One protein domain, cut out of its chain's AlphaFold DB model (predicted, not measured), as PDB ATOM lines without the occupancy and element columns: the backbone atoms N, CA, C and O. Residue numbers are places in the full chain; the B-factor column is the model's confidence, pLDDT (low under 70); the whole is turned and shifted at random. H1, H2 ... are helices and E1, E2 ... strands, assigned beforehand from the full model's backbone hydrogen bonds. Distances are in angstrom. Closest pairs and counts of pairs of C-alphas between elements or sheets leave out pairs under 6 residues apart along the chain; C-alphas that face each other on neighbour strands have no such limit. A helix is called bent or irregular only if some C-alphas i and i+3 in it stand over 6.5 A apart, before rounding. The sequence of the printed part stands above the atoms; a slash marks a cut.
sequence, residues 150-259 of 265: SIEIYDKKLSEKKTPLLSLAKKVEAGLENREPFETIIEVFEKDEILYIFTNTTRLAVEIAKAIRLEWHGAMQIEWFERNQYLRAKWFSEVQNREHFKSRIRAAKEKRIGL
ATOM      1  N   SER A 150     185.192 226.899 212.961       96.81
ATOM      2  CA  SER A 150     184.313 225.746 212.798       96.81
ATOM      3  C   SER A 150     184.568 224.723 213.893       96.81
ATOM      4  O   SER A 150     185.724 224.396 214.171       96.81
ATOM      5  N   ILE A 151     183.501 224.157 214.440       97.81
ATOM      6  CA  ILE A 151     183.558 222.985 215.306       97.81
ATOM      7  C   ILE A 151     183.002 221.785 214.536       97.81
ATOM      8  O   ILE A 151     181.895 221.847 214.005       97.81
ATOM      9  N   GLU A 152     183.773 220.705 214.489       96.94
ATOM     10  CA  GLU A 152     183.423 219.417 213.897       96.94
ATOM     11  C   GLU A 152     183.248 218.398 215.028       96.94
ATOM     12  O   GLU A 152     184.192 218.097 215.767       96.94
ATOM     13  N   ILE A 153     182.034 217.887 215.191       95.94
ATOM     14  CA  ILE A 153     181.679 216.972 216.278       95.94
ATOM     15  C   ILE A 153     181.459 215.588 215.685       95.94
ATOM     16  O   ILE A 153     180.547 215.372 214.884       95.94
ATOM     17  N   TYR A 154     182.289 214.655 216.133       93.12
ATOM     18  CA  TYR A 154     182.340 213.281 215.673       93.12
ATOM     19  C   TYR A 154     181.789 212.350 216.764       93.12
ATOM     20  O   TYR A 154     182.466 212.060 217.757       93.12
ATOM     21  N   ASP A 155     180.550 211.875 216.592       91.38
ATOM     22  CA  ASP A 155     179.902 210.958 217.538       91.38
ATOM     23  C   ASP A 155     179.025 209.924 216.819       91.38
ATOM     24  O   ASP A 155     178.212 210.271 215.969       91.38
ATOM     25  N   LYS A 156     179.124 208.647 217.206       88.94
ATOM     26  CA  LYS A 156     178.255 207.574 216.688       88.94
ATOM     27  C   LYS A 156     176.791 207.766 217.089       88.94
ATOM     28  O   LYS A 156     175.894 207.303 216.396       88.94
ATOM     29  N   LYS A 157     176.540 208.432 218.223       91.88
ATOM     30  CA  LYS A 157     175.190 208.711 218.748       91.88
ATOM     31  C   LYS A 157     174.780 210.167 218.533       91.88
ATOM     32  O   LYS A 157     174.119 210.770 219.382       91.88
ATOM     33  N   LEU A 158     175.201 210.755 217.414       92.19
ATOM     34  CA  LEU A 158     174.970 212.168 217.128       92.19
ATOM     35  C   LEU A 158     173.478 212.518 217.089       92.19
ATOM     36  O   LEU A 158     173.091 213.548 217.630       92.19
ATOM     37  N   SER A 159     172.634 211.644 216.536       93.75
ATOM     38  CA  SER A 159     171.183 211.858 216.441       93.75
ATOM     39  C   SER A 159     170.517 212.097 217.805       93.75
ATOM     40  O   SER A 159     169.656 212.966 217.927       93.75
ATOM     41  N   GLU A 160     170.959 211.388 218.847       94.50
ATOM     42  CA  GLU A 160     170.461 211.531 220.222       94.50
ATOM     43  C   GLU A 160     171.036 212.776 220.916       94.50
ATOM     44  O   GLU A 160     170.345 213.454 221.679       94.50
ATOM     45  N   LYS A 161     172.307 213.101 220.644       94.50
ATOM     46  CA  LYS A 161     173.042 214.182 221.322       94.50
ATOM     47  C   LYS A 161     173.016 215.530 220.604       94.50
ATOM     48  O   LYS A 161     173.441 216.531 221.178       94.50
ATOM     49  N   LYS A 162     172.493 215.605 219.384       96.06
ATOM     50  CA  LYS A 162     172.460 216.833 218.579       96.06
ATOM     51  C   LYS A 162     171.767 217.982 219.304       96.06
ATOM     52  O   LYS A 162     172.323 219.068 219.420       96.06
ATOM     53  N   THR A 163     170.563 217.747 219.815       97.56
ATOM     54  CA  THR A 163     169.781 218.772 220.522       97.56
ATOM     55  C   THR A 163     170.507 219.319 221.758       97.56
ATOM     56  O   THR A 163     170.618 220.543 221.865       97.56
ATOM     57  N   PRO A 164     171.038 218.486 222.679       97.44
ATOM     58  CA  PRO A 164     171.778 219.005 223.826       97.44
ATOM     59  C   PRO A 164     173.107 219.676 223.442       97.44
ATOM     60  O   PRO A 164     173.420 220.715 224.020       97.44
ATOM     61  N   LEU A 165     173.832 219.186 222.425       96.69
ATOM     62  CA  LEU A 165     175.029 219.861 221.893       96.69
ATOM     63  C   LEU A 165     174.710 221.273 221.391       96.69
ATOM     64  O   LEU A 165     175.387 222.236 221.749       96.69
ATOM     65  N   LEU A 166     173.636 221.413 220.610       97.19
ATOM     66  CA  LEU A 166     173.190 222.714 220.111       97.19
ATOM     67  C   LEU A 166     172.720 223.635 221.230       97.19
ATOM     68  O   LEU A 166     172.973 224.838 221.186       97.19
ATOM     69  N   SER A 167     172.048 223.084 222.240       97.75
ATOM     70  CA  SER A 167     171.646 223.858 223.410       97.75
ATOM     71  C   SER A 167     172.854 224.355 224.203       97.75
ATOM     72  O   SER A 167     172.817 225.485 224.689       97.75
ATOM     73  N   LEU A 168     173.915 223.550 224.333       97.56
ATOM     74  CA  LEU A 168     175.146 223.979 224.994       97.56
ATOM     75  C   LEU A 168     175.840 225.078 224.189       97.56
ATOM     76  O   LEU A 168     176.191 226.107 224.760       97.56
ATOM     77  N   ALA A 169     175.974 224.906 222.872       97.06
ATOM     78  CA  ALA A 169     176.591 225.904 222.004       97.06
ATOM     79  C   ALA A 169     175.880 227.267 222.100       97.06
ATOM     80  O   ALA A 169     176.534 228.286 222.303       97.06
ATOM     81  N   LYS A 170     174.540 227.281 222.070       96.25
ATOM     82  CA  LYS A 170     173.736 228.503 222.257       96.25
ATOM     83  C   LYS A 170     173.865 229.111 223.653       96.25
ATOM     84  O   LYS A 170     173.794 230.323 223.809       96.25
ATOM     85  N   LYS A 171     174.044 228.282 224.685       95.88
ATOM     86  CA  LYS A 171     174.293 228.763 226.051       95.88
ATOM     87  C   LYS A 171     175.654 229.455 226.151       95.88
ATOM     88  O   LYS A 171     175.755 230.460 226.843       95.88
ATOM     89  N   VAL A 172     176.676 228.929 225.475       95.44
ATOM     90  CA  VAL A 172     178.004 229.556 225.400       95.44
ATOM     91  C   VAL A 172     177.943 230.860 224.610       95.44
ATOM     92  O   VAL A 172     178.454 231.865 225.088       95.44
ATOM     93  N   GLU A 173     177.263 230.863 223.460       94.62
ATOM     94  CA  GLU A 173     176.993 232.070 222.663       94.62
ATOM     95  C   GLU A 173     176.366 233.170 223.531       94.62
ATOM     96  O   GLU A 173     176.953 234.238 223.669       94.62
ATOM     97  N   ALA A 174     175.264 232.866 224.225       92.94
ATOM     98  CA  ALA A 174     174.599 233.806 225.129       92.94
ATOM     99  C   ALA A 174     175.437 234.171 226.374       92.94
ATOM    100  O   ALA A 174     175.258 235.235 226.956       92.94
ATOM    101  N   GLY A 175     176.334 233.290 226.825       90.19
ATOM    102  CA  GLY A 175     177.176 233.512 228.004       90.19
ATOM    103  C   GLY A 175     178.376 234.422 227.741       90.19
ATOM    104  O   GLY A 175     178.857 235.086 228.657       90.19
ATOM    105  N   LEU A 176     178.853 234.478 226.495       85.62
ATOM    106  CA  LEU A 176     179.930 235.376 226.077       85.62
ATOM    107  C   LEU A 176     179.438 236.799 225.772       85.62
ATOM    108  O   LEU A 176     180.260 237.705 225.577       85.62
ATOM    109  N   GLU A 177     178.118 237.020 225.801       67.62
ATOM    110  CA  GLU A 177     177.454 238.325 225.716       67.62
ATOM    111  C   GLU A 177     177.715 239.182 226.970       67.62
ATOM    112  O   GLU A 177     176.815 239.549 227.719       67.62
ATOM    113  N   ASN A 178     178.967 239.581 227.204       55.56
ATOM    114  CA  ASN A 178     179.268 240.627 228.187       55.56
ATOM    115  C   ASN A 178     178.863 242.036 227.676       55.56
ATOM    116  O   ASN A 178     178.878 242.993 228.452       55.56
ATOM    117  N   ARG A 179     178.510 242.180 226.382       59.66
ATOM    118  CA  ARG A 179     177.961 243.372 225.684       59.66
ATOM    119  C   ARG A 179     177.115 242.929 224.472       59.66
ATOM    120  O   ARG A 179     177.001 241.731 224.250       59.66
ATOM    121  N   GLU A 180     176.536 243.889 223.724       62.47
ATOM    122  CA  GLU A 180     175.738 243.676 222.489       62.47
ATOM    123  C   GLU A 180     176.194 242.449 221.671       62.47
ATOM    124  O   GLU A 180     177.404 242.277 221.497       62.47
ATOM    125  N   PRO A 181     175.252 241.633 221.150       65.69
ATOM    126  CA  PRO A 181     175.536 240.322 220.567       65.69
ATOM    127  C   PRO A 181     176.459 240.462 219.357       65.69
ATOM    128  O   PRO A 181     176.040 240.827 218.258       65.69
ATOM    129  N   PHE A 182     177.745 240.220 219.595       84.56
ATOM    130  CA  PHE A 182     178.797 240.298 218.591       84.56
ATOM    131  C   PHE A 182     179.184 238.914 218.094       84.56
ATOM    132  O   PHE A 182     179.328 238.705 216.895       84.56
ATOM    133  N   GLU A 183     179.367 237.976 219.019       90.44
ATOM    134  CA  GLU A 183     179.728 236.603 218.702       90.44
ATOM    135  C   GLU A 183     178.465 235.816 218.401       90.44
ATOM    136  O   GLU A 183     177.539 235.797 219.205       90.44
ATOM    137  N   THR A 184     178.421 235.199 217.225       92.75
ATOM    138  CA  THR A 184     177.243 234.485 216.754       92.75
ATOM    139  C   THR A 184     177.607 233.185 216.050       92.75
ATOM    140  O   THR A 184     178.617 233.068 215.339       92.75
ATOM    141  N   ILE A 185     176.745 232.191 216.237       95.06
ATOM    142  CA  ILE A 185     176.724 230.968 215.445       95.06
ATOM    143  C   ILE A 185     176.078 231.314 214.101       95.06
ATOM    144  O   ILE A 185     174.920 231.720 214.029       95.06
ATOM    145  N   ILE A 186     176.847 231.167 213.025       93.81
ATOM    146  CA  ILE A 186     176.420 231.512 211.665       93.81
ATOM    147  C   ILE A 186     175.510 230.424 211.115       93.81
ATOM    148  O   ILE A 186     174.430 230.701 210.598       93.81
ATOM    149  N   GLU A 187     175.974 229.182 211.203       94.56
ATOM    150  CA  GLU A 187     175.316 228.048 210.583       94.56
ATOM    151  C   GLU A 187     175.604 226.778 211.371       94.56
ATOM    152  O   GLU A 187     176.681 226.596 211.944       94.56
ATOM    153  N   VAL A 188     174.615 225.892 211.383       96.50
ATOM    154  CA  VAL A 188     174.753 224.540 211.898       96.50
ATOM    155  C   VAL A 188     174.148 223.593 210.878       96.50
ATOM    156  O   VAL A 188     172.963 223.703 210.564       96.50
ATOM    157  N   PHE A 189     174.928 222.621 210.426       95.69
ATOM    158  CA  PHE A 189     174.415 221.531 209.608       95.69
ATOM    159  C   PHE A 189     175.084 220.207 209.962       95.69
ATOM    160  O   PHE A 189     176.113 220.153 210.632       95.69
ATOM    161  N   GLU A 190     174.466 219.120 209.524       95.38
ATOM    162  CA  GLU A 190     174.932 217.760 209.753       95.38
ATOM    163  C   GLU A 190     175.214 217.108 208.403       95.38
ATOM    164  O   GLU A 190     174.384 217.189 207.496       95.38
ATOM    165  N   LYS A 191     176.390 216.497 208.258       93.31
ATOM    166  CA  LYS A 191     176.799 215.802 207.036       93.31
ATOM    167  C   LYS A 191     177.682 214.611 207.394       93.31
ATOM    168  O   LYS A 191     178.569 214.747 208.226       93.31
ATOM    169  N   ASP A 192     177.442 213.462 206.765       89.56
ATOM    170  CA  ASP A 192     178.243 212.240 206.942       89.56
ATOM    171  C   ASP A 192     178.396 211.790 208.414       89.56
ATOM    172  O   ASP A 192     179.442 211.264 208.792       89.56
ATOM    173  N   GLU A 193     177.349 211.978 209.233       89.19
ATOM    174  CA  GLU A 193     177.337 211.726 210.694       89.19
ATOM    175  C   GLU A 193     178.262 212.652 211.507       89.19
ATOM    176  O   GLU A 193     178.676 212.331 212.623       89.19
ATOM    177  N   ILE A 194     178.588 213.819 210.954       93.88
ATOM    178  CA  ILE A 194     179.382 214.863 211.601       93.88
ATOM    179  C   ILE A 194     178.500 216.102 211.746       93.88
ATOM    180  O   ILE A 194     177.880 216.559 210.780       93.88
ATOM    181  N   LEU A 195     178.442 216.666 212.954       96.44
ATOM    182  CA  LEU A 195     177.791 217.954 213.186       96.44
ATOM    183  C   LEU A 195     178.822 219.067 213.019       96.44
ATOM    184  O   LEU A 195     179.842 219.087 213.710       96.44
ATOM    185  N   TYR A 196     178.520 219.999 212.126       97.12
ATOM    186  CA  TYR A 196     179.318 221.184 211.869       97.12
ATOM    187  C   TYR A 196     178.641 222.402 212.490       97.12
ATOM    188  O   TYR A 196     177.453 222.644 212.272       97.12
ATOM    189  N   ILE A 197     179.407 223.176 213.255       97.44
ATOM    190  CA  ILE A 197     178.982 224.455 213.831       97.44
ATOM    191  C   ILE A 197     179.953 225.522 213.338       97.44
ATOM    192  O   ILE A 197     181.143 225.453 213.638       97.44
ATOM    193  N   PHE A 198     179.457 226.513 212.605       96.31
ATOM    194  CA  PHE A 198     180.258 227.618 212.089       96.31
ATOM    195  C   PHE A 198     180.031 228.878 212.909       96.31
ATOM    196  O   PHE A 198     178.892 229.251 213.191       96.31
ATOM    197  N   THR A 199     181.115 229.557 213.269       95.62
ATOM    198  CA  THR A 199     181.090 230.764 214.101       95.62
ATOM    199  C   THR A 199     181.745 231.938 213.384       95.62
ATOM    200  O   THR A 199     182.641 231.788 212.540       95.62
ATOM    201  N   ASN A 200     181.305 233.143 213.737       93.88
ATOM    202  CA  ASN A 200     181.860 234.375 213.187       93.88
ATOM    203  C   ASN A 200     183.176 234.817 213.851       93.88
ATOM    204  O   ASN A 200     183.888 235.618 213.244       93.88
ATOM    205  N   THR A 201     183.508 234.292 215.038       93.00
ATOM    206  CA  THR A 201     184.768 234.539 215.761       93.00
ATOM    207  C   THR A 201     185.506 233.238 216.083       93.00
ATOM    208  O   THR A 201     184.892 232.178 216.257       93.00
ATOM    209  N   THR A 202     186.839 233.313 216.187       92.62
ATOM    210  CA  THR A 202     187.673 232.194 216.666       92.62
ATOM    211  C   THR A 202     187.410 231.873 218.135       92.62
ATOM    212  O   THR A 202     187.370 230.701 218.503       92.62
ATOM    213  N   ARG A 203     187.209 232.895 218.976       92.19
ATOM    214  CA  ARG A 203     186.985 232.729 220.416       92.19
ATOM    215  C   ARG A 203     185.715 231.962 220.723       92.19
ATOM    216  O   ARG A 203     185.786 231.002 221.483       92.19
ATOM    217  N   LEU A 204     184.598 232.299 220.077       94.31
ATOM    218  CA  LEU A 204     183.351 231.553 220.242       94.31
ATOM    219  C   LEU A 204     183.537 230.069 219.894       94.31
ATOM    220  O   LEU A 204     183.071 229.208 220.634       94.31
ATOM    221  N   ALA A 205     184.270 229.752 218.820       95.94
ATOM    222  CA  ALA A 205     184.539 228.358 218.466       95.94
ATOM    223  C   ALA A 205     185.361 227.617 219.531       95.94
ATOM    224  O   ALA A 205     185.039 226.477 219.867       95.94
ATOM    225  N   VAL A 206     186.391 228.261 220.086       95.06
ATOM    226  CA  VAL A 206     187.213 227.688 221.162       95.06
ATOM    227  C   VAL A 206     186.390 227.461 222.425       95.06
ATOM    228  O   VAL A 206     186.479 226.392 223.025       95.06
ATOM    229  N   GLU A 207     185.579 228.435 222.829       95.62
ATOM    230  CA  GLU A 207     184.765 228.337 224.042       95.62
ATOM    231  C   GLU A 207     183.657 227.288 223.908       95.62
ATOM    232  O   GLU A 207     183.454 226.496 224.829       95.62
ATOM    233  N   ILE A 208     183.011 227.181 222.740       97.31
ATOM    234  CA  ILE A 208     182.071 226.086 222.459       97.31
ATOM    235  C   ILE A 208     182.794 224.737 222.549       97.31
ATOM    236  O   ILE A 208     182.305 223.822 223.211       97.31
ATOM    237  N   ALA A 209     183.972 224.602 221.933       96.88
ATOM    238  CA  ALA A 209     184.731 223.354 221.958       96.88
ATOM    239  C   ALA A 209     185.154 222.953 223.387       96.88
ATOM    240  O   ALA A 209     184.989 221.795 223.780       96.88
ATOM    241  N   LYS A 210     185.627 223.911 224.197       95.88
ATOM    242  CA  LYS A 210     185.944 223.699 225.619       95.88
ATOM    243  C   LYS A 210     184.716 223.267 226.414       95.88
ATOM    244  O   LYS A 210     184.812 222.317 227.187       95.88
ATOM    245  N   ALA A 211     183.576 223.928 226.213       97.12
ATOM    246  CA  ALA A 211     182.335 223.588 226.898       97.12
ATOM    247  C   ALA A 211     181.875 222.164 226.552       97.12
ATOM    248  O   ALA A 211     181.523 221.403 227.450       97.12
ATOM    249  N   ILE A 212     181.948 221.771 225.275       96.31
ATOM    250  CA  ILE A 212     181.629 220.404 224.833       96.31
ATOM    251  C   ILE A 212     182.542 219.387 225.527       96.31
ATOM    252  O   ILE A 212     182.060 218.388 226.059       96.31
ATOM    253  N   ARG A 213     183.856 219.650 225.562       94.25
ATOM    254  CA  ARG A 213     184.827 218.778 226.238       94.25
ATOM    255  C   ARG A 213     184.551 218.663 227.738       94.25
ATOM    256  O   ARG A 213     184.752 217.591 228.300       94.25
ATOM    257  N   LEU A 214     184.129 219.748 228.382       95.19
ATOM    258  CA  LEU A 214     183.823 219.758 229.809       95.19
ATOM    259  C   LEU A 214     182.577 218.919 230.130       95.19
ATOM    260  O   LEU A 214     182.603 218.146 231.081       95.19
ATOM    261  N   GLU A 215     181.519 219.049 229.327       95.94
ATOM    262  CA  GLU A 215     180.217 218.413 229.575       95.94
ATOM    263  C   GLU A 215     180.201 216.917 229.211       95.94
ATOM    264  O   GLU A 215     179.624 216.105 229.932       95.94
ATOM    265  N   TRP A 216     180.828 216.533 228.095       93.12
ATOM    266  CA  TRP A 216     180.756 215.160 227.566       93.12
ATOM    267  C   TRP A 216     182.069 214.390 227.613       93.12
ATOM    268  O   TRP A 216     182.107 213.238 227.175       93.12
ATOM    269  N   HIS A 217     183.130 214.991 228.153       88.94
ATOM    270  CA  HIS A 217     184.482 214.439 228.107       88.94
ATOM    271  C   HIS A 217     184.906 214.130 226.654       88.94
ATOM    272  O   HIS A 217     184.371 214.705 225.707       88.94
ATOM    273  N   GLY A 218     185.920 213.292 226.447       87.56
ATOM    274  CA  GLY A 218     186.406 212.938 225.109       87.56
ATOM    275  C   GLY A 218     187.644 213.717 224.659       87.56
ATOM    276  O   GLY A 218     188.240 214.496 225.410       87.56
ATOM    277  N   ALA A 219     188.066 213.448 223.424       88.81
ATOM    278  CA  ALA A 219     189.273 214.026 222.845       88.81
ATOM    279  C   ALA A 219     188.930 215.275 222.028       88.81
ATOM    280  O   ALA A 219     187.965 215.287 221.268       88.81
ATOM    281  N   MET A 220     189.748 216.316 222.164       91.50
ATOM    282  CA  MET A 220     189.589 217.568 221.432       91.50
ATOM    283  C   MET A 220     190.902 217.924 220.745       91.50
ATOM    284  O   MET A 220     191.959 217.875 221.370       91.50
ATOM    285  N   GLN A 221     190.824 218.309 219.478       92.00
ATOM    286  CA  GLN A 221     191.948 218.789 218.687       92.00
ATOM    287  C   GLN A 221     191.604 220.174 218.140       92.00
ATOM    288  O   GLN A 221     190.572 220.341 217.497       92.00
ATOM    289  N   ILE A 222     192.456 221.165 218.397       93.44
ATOM    290  CA  ILE A 222     192.296 222.524 217.868       93.44
ATOM    291  C   ILE A 222     193.412 222.758 216.850       93.44
ATOM    292  O   ILE A 222     194.589 222.651 217.181       93.44
ATOM    293  N   GLU A 223     193.034 223.056 215.612       93.56
ATOM    294  CA  GLU A 223     193.928 223.353 214.495       93.56
ATOM    295  C   GLU A 223     193.786 224.838 214.128       93.56
ATOM    296  O   GLU A 223     192.691 225.308 213.799       93.56
ATOM    297  N   TRP A 224     194.897 225.574 214.174       91.88
ATOM    298  CA  TRP A 224     194.971 226.969 213.742       91.88
ATOM    299  C   TRP A 224     195.570 227.045 212.340       91.88
ATOM    300  O   TRP A 224     196.662 226.542 212.092       91.88
ATOM    301  N   PHE A 225     194.866 227.700 211.420       88.06
ATOM    302  CA  PHE A 225     195.330 227.918 210.055       88.06
ATOM    303  C   PHE A 225     195.695 229.390 209.875       88.06
ATOM    304  O   PHE A 225     194.859 230.194 209.462       88.06
ATOM    305  N   GLU A 226     196.949 229.745 210.166       82.38
ATOM    306  CA  GLU A 226     197.427 231.137 210.141       82.38
ATOM    307  C   GLU A 226     197.195 231.821 208.788       82.38
ATOM    308  O   GLU A 226     196.695 232.944 208.737       82.38
ATOM    309  N   ARG A 227     197.476 231.116 207.681       80.81
ATOM    310  CA  ARG A 227     197.315 231.654 206.317       80.81
ATOM    311  C   ARG A 227     195.876 232.048 205.998       80.81
ATOM    312  O   ARG A 227     195.653 233.060 205.341       80.81
ATOM    313  N   ASN A 228     194.921 231.249 206.466       76.44
ATOM    314  CA  ASN A 228     193.499 231.440 206.184       76.44
ATOM    315  C   ASN A 228     192.772 232.159 207.319       76.44
ATOM    316  O   ASN A 228     191.569 232.379 207.207       76.44
ATOM    317  N   GLN A 229     193.484 232.522 208.393       83.19
ATOM    318  CA  GLN A 229     192.910 233.208 209.547       83.19
ATOM    319  C   GLN A 229     191.680 232.465 210.095       83.19
ATOM    320  O   GLN A 229     190.655 233.067 210.399       83.19
ATOM    321  N   TYR A 230     191.790 231.136 210.172       90.38
ATOM    322  CA  TYR A 230     190.685 230.217 210.436       90.38
ATOM    323  C   TYR A 230     191.055 229.211 211.529       90.38
ATOM    324  O   TYR A 230     192.181 228.710 211.579       90.38
ATOM    325  N   LEU A 231     190.092 228.909 212.398       94.38
ATOM    326  CA  LEU A 231     190.209 227.933 213.471       94.38
ATOM    327  C   LEU A 231     189.276 226.753 213.228       94.38
ATOM    328  O   LEU A 231     188.077 226.925 213.005       94.38
ATOM    329  N   ARG A 232     189.814 225.544 213.367       96.00
ATOM    330  CA  ARG A 232     189.039 224.307 213.342       96.00
ATOM    331  C   ARG A 232     189.197 223.565 214.658       96.00
ATOM    332  O   ARG A 232     190.299 223.160 215.015       96.00
ATOM    333  N   ALA A 233     188.095 223.341 215.357       96.38
ATOM    334  CA  ALA A 233     188.045 222.465 216.515       96.38
ATOM    335  C   ALA A 233     187.389 221.139 216.117       96.38
ATOM    336  O   ALA A 233     186.306 221.136 215.545       96.38
ATOM    337  N   LYS A 234     188.028 220.015 216.424       94.88
ATOM    338  CA  LYS A 234     187.484 218.667 216.232       94.88
ATOM    339  C   LYS A 234     187.279 218.025 217.592       94.88
ATOM    340  O   LYS A 234     188.207 218.013 218.403       94.88
ATOM    341  N   TRP A 235     186.095 217.488 217.840       94.38
ATOM    342  CA  TRP A 235     185.778 216.776 219.074       94.38
ATOM    343  C   TRP A 235     185.326 215.348 218.782       94.38
ATOM    344  O   TRP A 235     184.537 215.122 217.867       94.38
ATOM    345  N   PHE A 236     185.809 214.399 219.586       90.88
ATOM    346  CA  PHE A 236     185.547 212.969 219.449       90.88
ATOM    347  C   PHE A 236     185.014 212.393 220.766       90.88
ATOM    348  O   PHE A 236     185.676 212.503 221.802       90.88
ATOM    349  N   SER A 237     183.847 211.738 220.713       87.94
ATOM    350  CA  SER A 237     183.141 211.240 221.907       87.94
ATOM    351  C   SER A 237     183.838 210.094 222.649       87.94
ATOM    352  O   SER A 237     183.689 209.975 223.862       87.94
ATOM    353  N   GLU A 238     184.633 209.272 221.959       78.19
ATOM    354  CA  GLU A 238     185.424 208.187 222.559       78.19
ATOM    355  C   GLU A 238     186.878 208.293 222.083       78.19
ATOM    356  O   GLU A 238     187.138 208.603 220.921       78.19
ATOM    357  N   VAL A 239     187.848 207.982 222.945       59.16
ATOM    358  CA  VAL A 239     189.278 207.986 222.570       59.16
ATOM    359  C   VAL A 239     189.564 206.954 221.467       59.16
ATOM    360  O   VAL A 239     190.311 207.238 220.532       59.16
ATOM    361  N   GLN A 240     188.882 205.804 221.504       53.28
ATOM    362  CA  GLN A 240     188.953 204.765 220.466       53.28
ATOM    363  C   GLN A 240     188.315 205.194 219.133       53.28
ATOM    364  O   GLN A 240     188.626 204.635 218.083       53.28
ATOM    365  N   ASN A 241     187.487 206.244 219.129       61.09
ATOM    366  CA  ASN A 241     186.944 206.786 217.889       61.09
ATOM    367  C   ASN A 241     187.993 207.564 217.082       61.09
ATOM    368  O   ASN A 241     187.760 207.820 215.905       61.09
ATOM    369  N   ARG A 242     189.171 207.887 217.636       63.47
ATOM    370  CA  ARG A 242     190.233 208.547 216.863       63.47
ATOM    371  C   ARG A 242     190.693 207.690 215.682       63.47
ATOM    372  O   ARG A 242     190.915 208.247 214.618       63.47
ATOM    373  N   GLU A 243     190.811 206.371 215.829       69.75
ATOM    374  CA  GLU A 243     191.189 205.477 214.720       69.75
ATOM    375  C   GLU A 243     190.060 205.302 213.707       69.75
ATOM    376  O   GLU A 243     190.286 205.455 212.508       69.75
ATOM    377  N   HIS A 244     188.832 205.093 214.188       68.88
ATOM    378  CA  HIS A 244     187.633 205.043 213.348       68.88
ATOM    379  C   HIS A 244     187.487 206.315 212.497       68.88
ATOM    380  O   HIS A 244     187.294 206.247 211.284       68.88
ATOM    381  N   PHE A 245     187.647 207.492 213.109       65.06
ATOM    382  CA  PHE A 245     187.585 208.757 212.389       65.06
ATOM    383  C   PHE A 245     188.852 209.047 211.590       65.06
ATOM    384  O   PHE A 245     188.727 209.622 210.519       65.06
ATOM    385  N   LYS A 246     190.050 208.609 212.000       73.06
ATOM    386  CA  LYS A 246     191.249 208.662 211.138       73.06
ATOM    387  C   LYS A 246     191.018 207.878 209.848       73.06
ATOM    388  O   LYS A 246     191.295 208.419 208.785       73.06
ATOM    389  N   SER A 247     190.479 206.662 209.940       73.81
ATOM    390  CA  SER A 247     190.135 205.835 208.779       73.81
ATOM    391  C   SER A 247     189.088 206.523 207.898       73.81
ATOM    392  O   SER A 247     189.326 206.730 206.712       73.81
ATOM    393  N   ARG A 248     187.987 207.025 208.475       68.88
ATOM    394  CA  ARG A 248     186.969 207.764 207.703       68.88
ATOM    395  C   ARG A 248     187.476 209.077 207.106       68.88
ATOM    396  O   ARG A 248     187.081 209.424 206.000       68.88
ATOM    397  N   ILE A 249     188.347 209.805 207.805       68.81
ATOM    398  CA  ILE A 249     188.975 211.031 207.298       68.81
ATOM    399  C   ILE A 249     189.942 210.697 206.162       68.81
ATOM    400  O   ILE A 249     189.958 211.437 205.182       68.81
ATOM    401  N   ARG A 250     190.724 209.610 206.257       76.38
ATOM    402  CA  ARG A 250     191.555 209.123 205.143       76.38
ATOM    403  C   ARG A 250     190.690 208.752 203.948       76.38
ATOM    404  O   ARG A 250     190.879 209.357 202.908       76.38
ATOM    405  N   ALA A 251     189.655 207.935 204.135       74.00
ATOM    406  CA  ALA A 251     188.726 207.571 203.063       74.00
ATOM    407  C   ALA A 251     188.043 208.800 202.423       74.00
ATOM    408  O   ALA A 251     187.863 208.872 201.210       74.00
ATOM    409  N   ALA A 252     187.679 209.814 203.218       66.19
ATOM    410  CA  ALA A 252     187.116 211.064 202.702       66.19
ATOM    411  C   ALA A 252     188.156 211.939 201.976       66.19
ATOM    412  O   ALA A 252     187.811 212.636 201.019       66.19
ATOM    413  N   LYS A 253     189.418 211.926 202.424       70.38
ATOM    414  CA  LYS A 253     190.536 212.588 201.739       70.38
ATOM    415  C   LYS A 253     190.872 211.883 200.432       70.38
ATOM    416  O   LYS A 253     190.996 212.575 199.436       70.38
ATOM    417  N   GLU A 254     190.947 210.559 200.422       71.56
ATOM    418  CA  GLU A 254     191.160 209.735 199.227       71.56
ATOM    419  C   GLU A 254     190.067 209.996 198.192       71.56
ATOM    420  O   GLU A 254     190.389 210.319 197.059       71.56
ATOM    421  N   LYS A 255     188.786 210.042 198.587       66.25
ATOM    422  CA  LYS A 255     187.699 210.456 197.675       66.25
ATOM    423  C   LYS A 255     187.857 211.871 197.117       66.25
ATOM    424  O   LYS A 255     187.387 212.154 196.023       66.25
ATOM    425  N   ARG A 256     188.467 212.787 197.876       58.28
ATOM    426  CA  ARG A 256     188.711 214.165 197.424       58.28
ATOM    427  C   ARG A 256     189.951 214.264 196.531       58.28
ATOM    428  O   ARG A 256     189.970 215.103 195.640       58.28
ATOM    429  N   ILE A 257     190.968 213.447 196.788       57.47
ATOM    430  CA  ILE A 257     192.230 213.405 196.041       57.47
ATOM    431  C   ILE A 257     192.063 212.603 194.744       57.47
ATOM    432  O   ILE A 257     192.599 213.017 193.729       57.47
ATOM    433  N   GLY A 258     191.234 211.557 194.729       51.69
ATOM    434  CA  GLY A 258     190.860 210.813 193.520       51.69
ATOM    435  C   GLY A 258     190.011 211.611 192.521       51.69
ATOM    436  O   GLY A 258     189.832 211.172 191.399       51.69
ATOM    437  N   LEU A 259     189.519 212.801 192.893       48.12
ATOM    438  CA  LEU A 259     188.954 213.780 191.946       48.12
ATOM    439  C   LEU A 259     190.003 214.761 191.384       48.12
ATOM    440  O   LEU A 259     189.670 215.627 190.580       48.12
TER     441      LEU A 259
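This is residues 150 to 259 of the 265 residues of an uncharacterized protein of Calditrichaceae bacterium (UniProt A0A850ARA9). A twisted sheet of five strands is covered on one face by two helices, H1 over E3 and H2 over E1 and E5, which touch each other at a steep tilt of 52 degrees. The third helix, H3, only grazes the sheet with residues 241 to 245, and residues 253 to 259 stick out. The 110 printed residues hold three named helices and five named strands, in the order E1 H1 E2 E3 H2 E4 E5 H3; the sheet is mixed, ordered E2 E3 E1 E5 E4, and the class is mixed, helices and strands. The whole is compact, with a radius of gyration of the C-alphas of 14.4 A and spans of 47 by 34 by 20 A.

Start in the sheet at E1, residues 150 to 154, which is parallel to E5, residues 230 to 236, at 16 degrees; look for N 152 and O 233, 2.8 A apart. On the other side of E1 is E3, residues 194 to 199, antiparallel at 162 degrees, with N 151 and O 197 at 2.8 A. E2, residues 185 to 191, forms a hairpin with E3, and N 186 and O 198 are 2.8 A apart. E4, residues 219 to 225, forms a hairpin with E5, and N 221 and O 234 are 2.8 A apart. E2 and E4 are the edge strands. H2, residues 202 to 216, runs along the strands at a height over the sheet of 8.1 A; its closest C-alphas to E5 are those of Thr 202 and Leu 231, 5.9 A. H1, residues 158 to 175, is on the same face at a height of 9.7 A, giving two layers, helices on one face of a sheet. It is irregular, with C-alphas 160 and 163 7.3 A apart, and has a kink of 25 degrees near residue 165. With residues 165 to 173 alone H1 touches H2, opposite ways at a steep tilt of 52 degrees; the closest C-alphas are those of Ala 169 and Ile 208, 5.5 A. E1, H1, E2 and E3, H2, E4 are split strand-helix-strand units, two strands running the same way with other strands between them, each with a right-handed crossover. H3, residues 241 to 257, is apart from H1 and H2. Every O i to N i+4 pair is within hydrogen-bond range in H2 and H3, and 12 of 14 in H1.

Find C-alpha 150 at (184.313, 225.746, 212.798), where E1 begins its 12.9 A. H1 measures 24.1 A, H2 21.4 A, E4 19.8 A and E5 20.1 A; E2 and E3 measure 17.3 A and 16.2 A. H3 runs 23.4 A to C-alpha 257 at (192.230, 213.405, 196.041).

The C-alphas farthest apart, those of Arg 179 and Gly 258, are 47.5 A apart. The printed part has no cut and no long link. Look for pLDDT under 70 at residues 177 to 181, 239 to 245, 248 to 249, 252 and 255 to 259.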